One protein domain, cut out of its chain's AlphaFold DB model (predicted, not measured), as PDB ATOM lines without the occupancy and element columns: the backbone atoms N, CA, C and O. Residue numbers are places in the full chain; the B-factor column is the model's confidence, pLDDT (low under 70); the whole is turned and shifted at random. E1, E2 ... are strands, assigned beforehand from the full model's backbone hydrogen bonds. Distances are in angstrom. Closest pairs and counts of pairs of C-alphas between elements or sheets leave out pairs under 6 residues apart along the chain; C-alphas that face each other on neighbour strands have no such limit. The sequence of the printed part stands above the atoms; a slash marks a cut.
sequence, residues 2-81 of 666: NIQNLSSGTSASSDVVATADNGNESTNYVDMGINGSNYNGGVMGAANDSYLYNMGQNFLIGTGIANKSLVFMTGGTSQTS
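Overview. This is residues 2 to 81 of the 666 residues of the protein "Peptidase S74 domain-containing protein" of Sphingobacteriales bacterium (UniProt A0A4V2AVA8). With little regular structure, the printed part is a narrow, twisted sheet of three strands, E1, E2 and E3, from which a loose arm leads away to E4; residues 64 to 69 stick out. The 80 residues hold four named strands and no named helix, all strand by class, with only 30 residues in named elements. The sheet, in order E1 - E2 - E3, is an antiparallel meander, each strand the neighbour of the one before. The whole is loose, radius of gyration of the C-alphas 15.2 A, spanning 44 by 39 by 23 A.

Arrangement. E1, residues 13 to 24, and E2, residues 27 to 35, form a hairpin; N 16 and O 32 are 2.8 A apart, within hydrogen-bond range. E2 and E3, residues 50 to 54, form another, with N 53 and O 31 at 2.8 A. E4, residues 70 to 73, pairs with no named strand and is apart from E1, E2 and E3.

Along the chain. E1 begins at C-alpha 13 (275.711, 237.999, 162.194), bends by 161 degrees at residue 19 and measures 17.2 A. E2, 20.1 A, bends by 67 degrees at residue 30. E3 measures 13.7 A; E4, 10.1 A, ends at C-alpha 73 (284.070, 225.132, 179.713).

Size, cuts and confidence. The farthest C-alphas, Gly 9 and Asn 67, are 44.6 A apart. The links E2 to E3 and E3 to E4 are long. The printed part has no cut, and no printed residue is under 70 in pLDDT.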
ATOM      1  N   ASN A   2     289.070 242.620 164.439       76.31
ATOM      2  CA  ASN A   2     287.900 242.863 165.290       76.31
ATOM      3  C   ASN A   2     286.726 243.143 164.350       76.31
ATOM      4  O   ASN A   2     286.777 244.132 163.620       76.31
ATOM      5  N   ILE A   3     285.750 242.242 164.308       79.31
ATOM      6  CA  ILE A   3     284.595 242.342 163.416       79.31
ATOM      7  C   ILE A   3     283.378 242.614 164.284       79.31
ATOM      8  O   ILE A   3     283.016 241.793 165.120       79.31
ATOM      9  N   GLN A   4     282.761 243.773 164.077       80.75
ATOM     10  CA  GLN A   4     281.505 244.141 164.712       80.75
ATOM     11  C   GLN A   4     280.517 244.559 163.625       80.75
ATOM     12  O   GLN A   4     280.698 245.589 162.977       80.75
ATOM     13  N   ASN A   5     279.462 243.773 163.435       77.88
ATOM     14  CA  ASN A   5     278.318 244.172 162.630       77.88
ATOM     15  C   ASN A   5     277.449 245.147 163.438       77.88
ATOM     16  O   ASN A   5     277.000 244.833 164.539       77.88
ATOM     17  N   LEU A   6     277.219 246.344 162.895       81.94
ATOM     18  CA  LEU A   6     276.389 247.382 163.519       81.94
ATOM     19  C   LEU A   6     274.894 247.232 163.188       81.94
ATOM     20  O   LEU A   6     274.073 248.013 163.667       81.94
ATOM     21  N   SER A   7     274.527 246.249 162.361       80.50
ATOM     22  CA  SER A   7     273.140 245.969 162.009       80.50
ATOM     23  C   SER A   7     272.391 245.324 163.174       80.50
ATOM     24  O   SER A   7     272.792 244.288 163.699       80.50
ATOM     25  N   SER A   8     271.247 245.906 163.527       75.12
ATOM     26  CA  SER A   8     270.276 245.346 164.473       75.12
ATOM     27  C   SER A   8     269.214 244.473 163.788       75.12
ATOM     28  O   SER A   8     268.168 244.189 164.379       75.12
ATOM     29  N   GLY A   9     269.455 244.078 162.532       81.94
ATOM     30  CA  GLY A   9     268.553 243.244 161.748       81.94
ATOM     31  C   GLY A   9     268.391 241.838 162.326       81.94
ATOM     32  O   GLY A   9     269.297 241.283 162.944       81.94
ATOM     33  N   THR A  10     267.237 241.228 162.073       82.94
ATOM     34  CA  THR A  10     266.862 239.917 162.629       82.94
ATOM     35  C   THR A  10     267.655 238.736 162.060       82.94
ATOM     36  O   THR A  10     267.532 237.619 162.562       82.94
ATOM     37  N   SER A  11     268.481 238.979 161.040       81.75
ATOM     38  CA  SER A  11     269.380 238.003 160.407       81.75
ATOM     39  C   SER A  11     270.842 238.460 160.414       81.75
ATOM     40  O   SER A  11     271.653 237.926 159.669       81.75
ATOM     41  N   ALA A  12     271.184 239.476 161.210       83.81
ATOM     42  CA  ALA A  12     272.544 239.994 161.263       83.81
ATOM     43  C   ALA A  12     273.457 239.076 162.099       83.81
ATOM     44  O   ALA A  12     273.172 238.833 163.271       83.81
ATOM     45  N   SER A  13     274.568 238.626 161.514       85.19
ATOM     46  CA  SER A  13     275.711 237.999 162.194       85.19
ATOM     47  C   SER A  13     276.995 238.778 161.897       85.19
ATOM     48  O   SER A  13     277.048 239.600 160.978       85.19
ATOM     49  N   SER A  14     278.014 238.582 162.730       87.12
ATOM     50  CA  SER A  14     279.402 238.927 162.406       87.12
ATOM     51  C   SER A  14     280.203 237.642 162.415       87.12
ATOM     52  O   SER A  14     280.234 236.975 163.448       87.12
ATOM     53  N   ASP A  15     280.860 237.318 161.315       85.69
ATOM     54  CA  ASP A  15     281.583 236.063 161.155       85.69
ATOM     55  C   ASP A  15     282.952 236.255 160.499       85.69
ATOM     56  O   ASP A  15     283.253 237.245 159.825       85.69
ATOM     57  N   VAL A  16     283.822 235.285 160.769       87.31
ATOM     58  CA  VAL A  16     285.043 235.019 160.018       87.31
ATOM     59  C   VAL A  16     284.840 233.684 159.325       87.31
ATOM     60  O   VAL A  16     284.945 232.631 159.957       87.31
ATOM     61  N   VAL A  17     284.611 233.736 158.018       86.06
ATOM     62  CA  VAL A  17     284.514 232.546 157.177       86.06
ATOM     63  C   VAL A  17     285.857 232.300 156.500       86.06
ATOM     64  O   VAL A  17     286.413 233.180 155.843       86.06
ATOM     65  N   ALA A  18     286.386 231.090 156.648       87.69
ATOM     66  CA  ALA A  18     287.531 230.614 155.887       87.69
ATOM     67  C   ALA A  18     287.098 229.443 155.001       87.69
ATOM     68  O   ALA A  18     286.637 228.412 155.495       87.69
ATOM     69  N   THR A  19     287.253 229.600 153.688       89.00
ATOM     70  CA  THR A  19     286.908 228.581 152.691       89.00
ATOM     71  C   THR A  19     288.148 227.798 152.270       89.00
ATOM     72  O   THR A  19     289.256 228.337 152.228       89.00
ATOM     73  N   ALA A  20     287.970 226.522 151.927       88.19
ATOM     74  CA  ALA A  20     288.986 225.785 151.183       88.19
ATOM     75  C   ALA A  20     289.182 226.398 149.782       88.19
ATOM     76  O   ALA A  20     288.360 227.187 149.311       88.19
ATOM     77  N   ASP A  21     290.248 226.001 149.090       85.62
ATOM     78  CA  ASP A  21     290.497 226.376 147.690       85.62
ATOM     79  C   ASP A  21     289.359 225.940 146.747       85.62
ATOM     80  O   ASP A  21     289.114 226.579 145.725       85.62
ATOM     81  N   ASN A  22     288.626 224.890 147.124       89.19
ATOM     82  CA  ASN A  22     287.408 224.411 146.476       89.19
ATOM     83  C   ASN A  22     286.125 224.690 147.291       89.19
ATOM     84  O   ASN A  22     285.136 223.958 147.167       89.19
ATOM     85  N   GLY A  23     286.150 225.699 148.160       88.88
ATOM     86  CA  GLY A  23     285.029 226.094 149.007       88.88
ATOM     87  C   GLY A  23     284.424 227.447 148.651       88.88
ATOM     88  O   GLY A  23     284.994 228.248 147.917       88.88
ATOM     89  N   ASN A  24     283.241 227.690 149.203       88.00
ATOM     90  CA  ASN A  24     282.534 228.967 149.208       88.00
ATOM     91  C   ASN A  24     281.749 229.094 150.528       88.00
ATOM     92  O   ASN A  24     281.754 228.175 151.344       88.00
ATOM     93  N   GLU A  25     281.035 230.199 150.725       84.31
ATOM     94  CA  GLU A  25     280.234 230.473 151.936       84.31
ATOM     95  C   GLU A  25     279.036 229.516 152.135       84.31
ATOM     96  O   GLU A  25     278.226 229.690 153.038       84.31
ATOM     97  N   SER A  26     278.886 228.498 151.288       84.38
ATOM     98  CA  SER A  26     277.858 227.461 151.387       84.38
ATOM     99  C   SER A  26     278.413 226.029 151.359       84.38
ATOM    100  O   SER A  26     277.667 225.095 151.641       84.38
ATOM    101  N   THR A  27     279.699 225.811 151.051       88.00
ATOM    102  CA  THR A  27     280.336 224.478 150.998       88.00
ATOM    103  C   THR A  27     281.823 224.550 151.332       88.00
ATOM    104  O   THR A  27     282.502 225.445 150.841       88.00
ATOM    105  N   ASN A  28     282.365 223.574 152.071       91.00
ATOM    106  CA  ASN A  28     283.799 223.479 152.393       91.00
ATOM    107  C   ASN A  28     284.366 224.744 153.058       91.00
ATOM    108  O   ASN A  28     285.362 225.316 152.606       91.00
ATOM    109  N   TYR A  29     283.729 225.171 154.142       90.25
ATOM    110  CA  TYR A  29     284.176 226.310 154.932       90.25
ATOM    111  C   TYR A  29     284.163 225.996 156.427       90.25
ATOM    112  O   TYR A  29     283.450 225.098 156.890       90.25
ATOM    113  N   VAL A  30     284.961 226.753 157.172       91.12
ATOM    114  CA  VAL A  30     284.828 226.908 158.618       91.12
ATOM    115  C   VAL A  30     284.405 228.337 158.901       91.12
ATOM    116  O   VAL A  30     284.926 229.277 158.303       91.12
ATOM    117  N   ASP A  31     283.447 228.487 159.798       89.88
ATOM    118  CA  ASP A  31     282.883 229.767 160.182       89.88
ATOM    119  C   ASP A  31     282.958 229.923 161.696       89.88
ATOM    120  O   ASP A  31     282.579 229.027 162.457       89.88
ATOM    121  N   MET A  32     283.498 231.059 162.116       90.62
ATOM    122  CA  MET A  32     283.494 231.508 163.493       90.62
ATOM    123  C   MET A  32     282.744 232.828 163.571       90.62
ATOM    124  O   MET A  32     283.266 233.863 163.154       90.62
ATOM    125  N   GLY A  33     281.560 232.793 164.167       88.12
ATOM    126  CA  GLY A  33     280.680 233.946 164.192       88.12
ATOM    127  C   GLY A  33     279.978 234.163 165.518       88.12
ATOM    128  O   GLY A  33     279.994 233.328 166.426       88.12
ATOM    129  N   ILE A  34     279.376 235.340 165.625       88.50
ATOM    130  CA  ILE A  34     278.447 235.709 166.685       88.50
ATOM    131  C   ILE A  34     277.212 236.363 166.075       88.50
ATOM    132  O   ILE A  34     277.296 237.224 165.192       88.50
ATOM    133  N   ASN A  35     276.051 235.950 166.562       89.88
ATOM    134  CA  ASN A  35     274.778 236.508 166.144       89.88
ATOM    135  C   ASN A  35     274.555 237.901 166.747       89.88
ATOM    136  O   ASN A  35     274.944 238.182 167.881       89.88
ATOM    137  N   GLY A  36     273.885 238.778 166.000       86.31
ATOM    138  CA  GLY A  36     273.493 240.104 166.470       86.31
ATOM    139  C   GLY A  36     272.456 240.060 167.598       86.31
ATOM    140  O   GLY A  36     271.812 239.040 167.858       86.31
ATOM    141  N   SER A  37     272.244 241.206 168.246       86.62
ATOM    142  CA  SER A  37     271.407 241.317 169.450       86.62
ATOM    143  C   SER A  37     269.912 241.055 169.238       86.62
ATOM    144  O   SER A  37     269.218 240.758 170.206       86.62
ATOM    145  N   ASN A  38     269.427 241.117 167.993       86.69
ATOM    146  CA  ASN A  38     268.034 240.841 167.618       86.69
ATOM    147  C   ASN A  38     267.885 239.595 166.725       86.69
ATOM    148  O   ASN A  38     266.848 239.420 166.081       86.69
ATOM    149  N   TYR A  39     268.920 238.756 166.619       87.00
ATOM    150  CA  TYR A  39     268.906 237.609 165.712       87.00
ATOM    151  C   TYR A  39     267.822 236.586 166.092       87.00
ATOM    152  O   TYR A  39     267.738 236.155 167.242       87.00
ATOM    153  N   ASN A  40     267.011 236.171 165.116       85.31
ATOM    154  CA  ASN A  40     265.954 235.158 165.278       85.31
ATOM    155  C   ASN A  40     265.899 234.193 164.073       85.31
ATOM    156  O   ASN A  40     264.847 233.664 163.722       85.31
ATOM    157  N   GLY A  41     267.031 234.010 163.387       80.44
ATOM    158  CA  GLY A  41     267.128 233.158 162.196       80.44
ATOM    159  C   GLY A  41     267.162 231.656 162.493       80.44
ATOM    160  O   GLY A  41     266.994 230.858 161.577       80.44
ATOM    161  N   GLY A  42     267.373 231.260 163.755       78.12
ATOM    162  CA  GLY A  42     267.353 229.863 164.210       78.12
ATOM    163  C   GLY A  42     268.545 229.003 163.770       78.12
ATOM    164  O   GLY A  42     268.605 227.827 164.122       78.12
ATOM    165  N   VAL A  43     269.497 229.563 163.021       77.00
ATOM    166  CA  VAL A  43     270.714 228.880 162.567       77.00
ATOM    167  C   VAL A  43     271.864 229.240 163.513       77.00
ATOM    168  O   VAL A  43     272.076 230.409 163.816       77.00
ATOM    169  N   MET A  44     272.585 228.228 164.009       82.69
ATOM    170  CA  MET A  44     273.689 228.373 164.978       82.69
ATOM    171  C   MET A  44     273.341 229.129 166.276       82.69
ATOM    172  O   MET A  44     274.177 229.844 166.822       82.69
ATOM    173  N   GLY A  45     272.122 228.951 166.796       85.38
ATOM    174  CA  GLY A  45     271.697 229.496 168.092       85.38
ATOM    175  C   GLY A  45     270.732 230.682 167.994       85.38
ATOM    176  O   GLY A  45     270.034 230.865 166.995       85.38
ATOM    177  N   ALA A  46     270.656 231.453 169.077       89.06
ATOM    178  CA  ALA A  46     269.790 232.611 169.278       89.06
ATOM    179  C   ALA A  46     270.579 233.939 169.231       89.06
ATOM    180  O   ALA A  46     271.741 233.992 168.816       89.06
ATOM    181  N   ALA A  47     269.933 235.042 169.621       88.69
ATOM    182  CA  ALA A  47     270.563 236.356 169.707       88.69
ATOM    183  C   ALA A  47     271.768 236.362 170.661       88.69
ATOM    184  O   ALA A  47     271.649 235.962 171.819       88.69
ATOM    185  N   ASN A  48     272.894 236.914 170.196       87.75
ATOM    186  CA  ASN A  48     274.188 236.971 170.896       87.75
ATOM    187  C   ASN A  48     274.893 235.624 171.126       87.75
ATOM    188  O   ASN A  48     275.929 235.604 171.795       87.75
ATOM    189  N   ASP A  49     274.388 234.518 170.577       90.25
ATOM    190  CA  ASP A  49     275.113 233.251 170.635       90.25
ATOM    191  C   ASP A  49     276.317 233.288 169.690       90.25
ATOM    192  O   ASP A  49     276.236 233.774 168.556       90.25
ATOM    193  N   SER A  50     277.447 232.776 170.177       88.56
ATOM    194  CA  SER A  50     278.647 232.553 169.381       88.56
ATOM    195  C   SER A  50     278.753 231.094 168.965       88.56
ATOM    196  O   SER A  50     278.337 230.182 169.683       88.56
ATOM    197  N   TYR A  51     279.342 230.869 167.799       88.38
ATOM    198  CA  TYR A  51     279.496 229.544 167.232       88.38
ATOM    199  C   TYR A  51     280.834 229.390 166.521       88.38
ATOM    200  O   TYR A  51     281.482 230.344 166.091       88.38
ATOM    201  N   LEU A  52     281.231 228.131 166.406       90.88
ATOM    202  CA  LEU A  52     282.302 227.678 165.542       90.88
ATOM    203  C   LEU A  52     281.768 226.457 164.804       90.88
ATOM    204  O   LEU A  52     281.442 225.451 165.438       90.88
ATOM    205  N   TYR A  53     281.632 226.560 163.489       88.44
ATOM    206  CA  TYR A  53     280.950 225.562 162.679       88.44
ATOM    207  C   TYR A  53     281.770 225.181 161.451       88.44
ATOM    208  O   TYR A  53     282.405 226.021 160.822       88.44
ATOM    209  N   ASN A  54     281.756 223.894 161.109       90.31
ATOM    210  CA  ASN A  54     282.475 223.350 159.964       90.31
ATOM    211  C   ASN A  54     281.486 222.705 158.989       90.31
ATOM    212  O   ASN A  54     280.766 221.780 159.363       90.31
ATOM    213  N   MET A  55     281.531 223.146 157.733       88.06
ATOM    214  CA  MET A  55     280.850 222.534 156.585       88.06
ATOM    215  C   MET A  55     281.826 221.899 155.577       88.06
ATOM    216  O   MET A  55     281.500 221.744 154.400       88.06
ATOM    217  N   GLY A  56     283.038 221.555 156.020       83.88
ATOM    218  CA  GLY A  56     283.982 220.709 155.282       83.88
ATOM    219  C   GLY A  56     283.896 219.231 155.687       83.88
ATOM    220  O   GLY A  56     282.858 218.753 156.132       83.88
ATOM    221  N   GLN A  57     285.019 218.512 155.570       89.50
ATOM    222  CA  GLN A  57     285.161 217.115 156.012       89.50
ATOM    223  C   GLN A  57     285.258 217.024 157.558       89.50
ATOM    224  O   GLN A  57     284.481 217.643 158.282       89.50
ATOM    225  N   ASN A  58     286.211 216.262 158.105       90.69
ATOM    226  CA  ASN A  58     286.399 216.145 159.554       90.69
ATOM    227  C   ASN A  58     286.824 217.482 160.174       90.69
ATOM    228  O   ASN A  58     287.798 218.090 159.730       90.69
ATOM    229  N   PHE A  59     286.168 217.877 161.264       91.00
ATOM    230  CA  PHE A  59     286.588 219.026 162.054       91.00
ATOM    231  C   PHE A  59     287.558 218.594 163.157       91.00
ATOM    232  O   PHE A  59     287.163 218.027 164.177       91.00
ATOM    233  N   LEU A  60     288.852 218.817 162.929       89.00
ATOM    234  CA  LEU A  60     289.903 218.453 163.877       89.00
ATOM    235  C   LEU A  60     290.083 219.574 164.910       89.00
ATOM    236  O   LEU A  60     290.641 220.623 164.600       89.00
ATOM    237  N   ILE A  61     289.647 219.333 166.149       89.38
ATOM    238  CA  ILE A  61     289.892 220.213 167.302       89.38
ATOM    239  C   ILE A  61     290.814 219.479 168.276       89.38
ATOM    240  O   ILE A  61     290.526 218.353 168.679       89.38
ATOM    241  N   GLY A  62     291.917 220.104 168.679       87.50
ATOM    242  CA  GLY A  62     292.848 219.484 169.615       87.50
ATOM    243  C   GLY A  62     293.987 220.397 170.038       87.50
ATOM    244  O   GLY A  62     294.089 221.547 169.616       87.50
ATOM    245  N   THR A  63     294.863 219.864 170.883       87.38
ATOM    246  CA  THR A  63     296.085 220.540 171.321       87.38
ATOM    247  C   THR A  63     297.295 219.876 170.670       87.38
ATOM    248  O   THR A  63     297.491 218.677 170.835       87.38
ATOM    249  N   GLY A  64     298.141 220.639 169.974       84.75
ATOM    250  CA  GLY A  64     299.363 220.109 169.340       84.75
ATOM    251  C   GLY A  64     300.523 219.829 170.309       84.75
ATOM    252  O   GLY A  64     301.548 219.292 169.903       84.75
ATOM    253  N   ILE A  65     300.381 220.200 171.587       86.81
ATOM    254  CA  ILE A  65     301.384 219.969 172.633       86.81
ATOM    255  C   ILE A  65     301.046 218.665 173.359       86.81
ATOM    256  O   ILE A  65     299.949 218.525 173.905       86.81
ATOM    257  N   ALA A  66     302.004 217.735 173.406       81.50
ATOM    258  CA  ALA A  66     301.854 216.467 174.114       81.50
ATOM    259  C   ALA A  66     301.424 216.682 175.577       81.50
ATOM    260  O   ALA A  66     301.870 217.618 176.245       81.50
ATOM    261  N   ASN A  67     300.567 215.793 176.084       82.38
ATOM    262  CA  ASN A  67     300.041 215.809 177.454       82.38
ATOM    263  C   ASN A  67     299.127 216.997 177.820       82.38
ATOM    264  O   ASN A  67     298.714 217.102 178.976       82.38
ATOM    265  N   LYS A  68     298.785 217.891 176.881       91.50
ATOM    266  CA  LYS A  68     297.775 218.933 177.121       91.50
ATOM    267  C   LYS A  68     296.371 218.408 176.844       91.50
ATOM    268  O   LYS A  68     296.179 217.475 176.073       91.50
ATOM    269  N   SER A  69     295.407 218.971 177.565       92.25
ATOM    270  CA  SER A  69     294.012 218.545 177.514       92.25
ATOM    271  C   SER A  69     293.223 219.429 176.559       92.25
ATOM    272  O   SER A  69     293.403 220.648 176.562       92.25
ATOM    273  N   LEU A  70     292.304 218.829 175.808       94.25
ATOM    274  CA  LEU A  70     291.211 219.567 175.182       94.25
ATOM    275  C   LEU A  70     290.114 219.762 176.231       94.25
ATOM    276  O   LEU A  70     289.639 218.782 176.807       94.25
ATOM    277  N   VAL A  71     289.746 221.013 176.507       92.88
ATOM    278  CA  VAL A  71     288.891 221.370 177.645       92.88
ATOM    279  C   VAL A  71     287.665 222.138 177.171       92.88
ATOM    280  O   VAL A  71     287.786 223.138 176.469       92.88
ATOM    281  N   PHE A  72     286.492 221.689 177.607       93.31
ATOM    282  CA  PHE A  72     285.209 222.333 177.367       93.31
ATOM    283  C   PHE A  72     284.715 222.989 178.659       93.31
ATOM    284  O   PHE A  72     284.626 222.346 179.715       93.31
ATOM    285  N   MET A  73     284.409 224.283 178.572       92.06
ATOM    286  CA  MET A  73     284.070 225.132 179.713       92.06
ATOM    287  C   MET A  73     282.693 225.780 179.551       92.06
ATOM    288  O   MET A  73     282.273 226.090 178.442       92.06
ATOM    289  N   THR A  74     282.013 226.035 180.669       89.56
ATOM    290  CA  THR A  74     280.738 226.768 180.731       89.56
ATOM    291  C   THR A  74     280.738 227.710 181.939       89.56
ATOM    292  O   THR A  74     281.075 227.253 183.032       89.56
ATOM    293  N   GLY A  75     280.300 228.967 181.790       85.50
ATOM    294  CA  GLY A  75     280.066 229.888 182.922       85.50
ATOM    295  C   GLY A  75     281.177 230.902 183.244       85.50
ATOM    296  O   GLY A  75     281.085 231.590 184.257       85.50
ATOM    297  N   GLY A  76     282.213 231.030 182.404       85.56
ATOM    298  CA  GLY A  76     283.277 232.033 182.566       85.56
ATOM    299  C   GLY A  76     284.601 231.634 181.907       85.56
ATOM    300  O   GLY A  76     284.697 230.589 181.269       85.56
ATOM    301  N   THR A  77     285.640 232.461 182.075       87.06
ATOM    302  CA  THR A  77     286.968 232.279 181.444       87.06
ATOM    303  C   THR A  77     287.988 231.552 182.323       87.06
ATOM    304  O   THR A  77     289.040 231.141 181.837       87.06
ATOM    305  N   SER A  78     287.696 231.355 183.613       90.06
ATOM    306  CA  SER A  78     288.571 230.598 184.515       90.06
ATOM    307  C   SER A  78     288.337 229.097 184.365       90.06
ATOM    308  O   SER A  78     287.252 228.609 184.693       90.06
ATOM    309  N   GLN A  79     289.351 228.358 183.908       89.19
ATOM    310  CA  GLN A  79     289.269 226.905 183.733       89.19
ATOM    311  C   GLN A  79     288.925 226.179 185.037       89.19
ATOM    312  O   GLN A  79     288.090 225.278 185.039       89.19
ATOM    313  N   THR A  80     289.517 226.603 186.155       83.69
ATOM    314  CA  THR A  80     289.397 225.909 187.444       83.69
ATOM    315  C   THR A  80     287.967 225.847 187.982       83.69
ATOM    316  O   THR A  80     287.644 224.904 188.696       83.69
ATOM    317  N   SER A  81     287.101 226.804 187.636       86.25
ATOM    318  CA  SER A  81     285.696 226.836 188.075       86.25
ATOM    319  C   SER A  81     284.687 226.472 186.979       86.25
ATOM    320  O   SER A  81     283.554 226.080 187.280       86.25
TER     321      SER A  81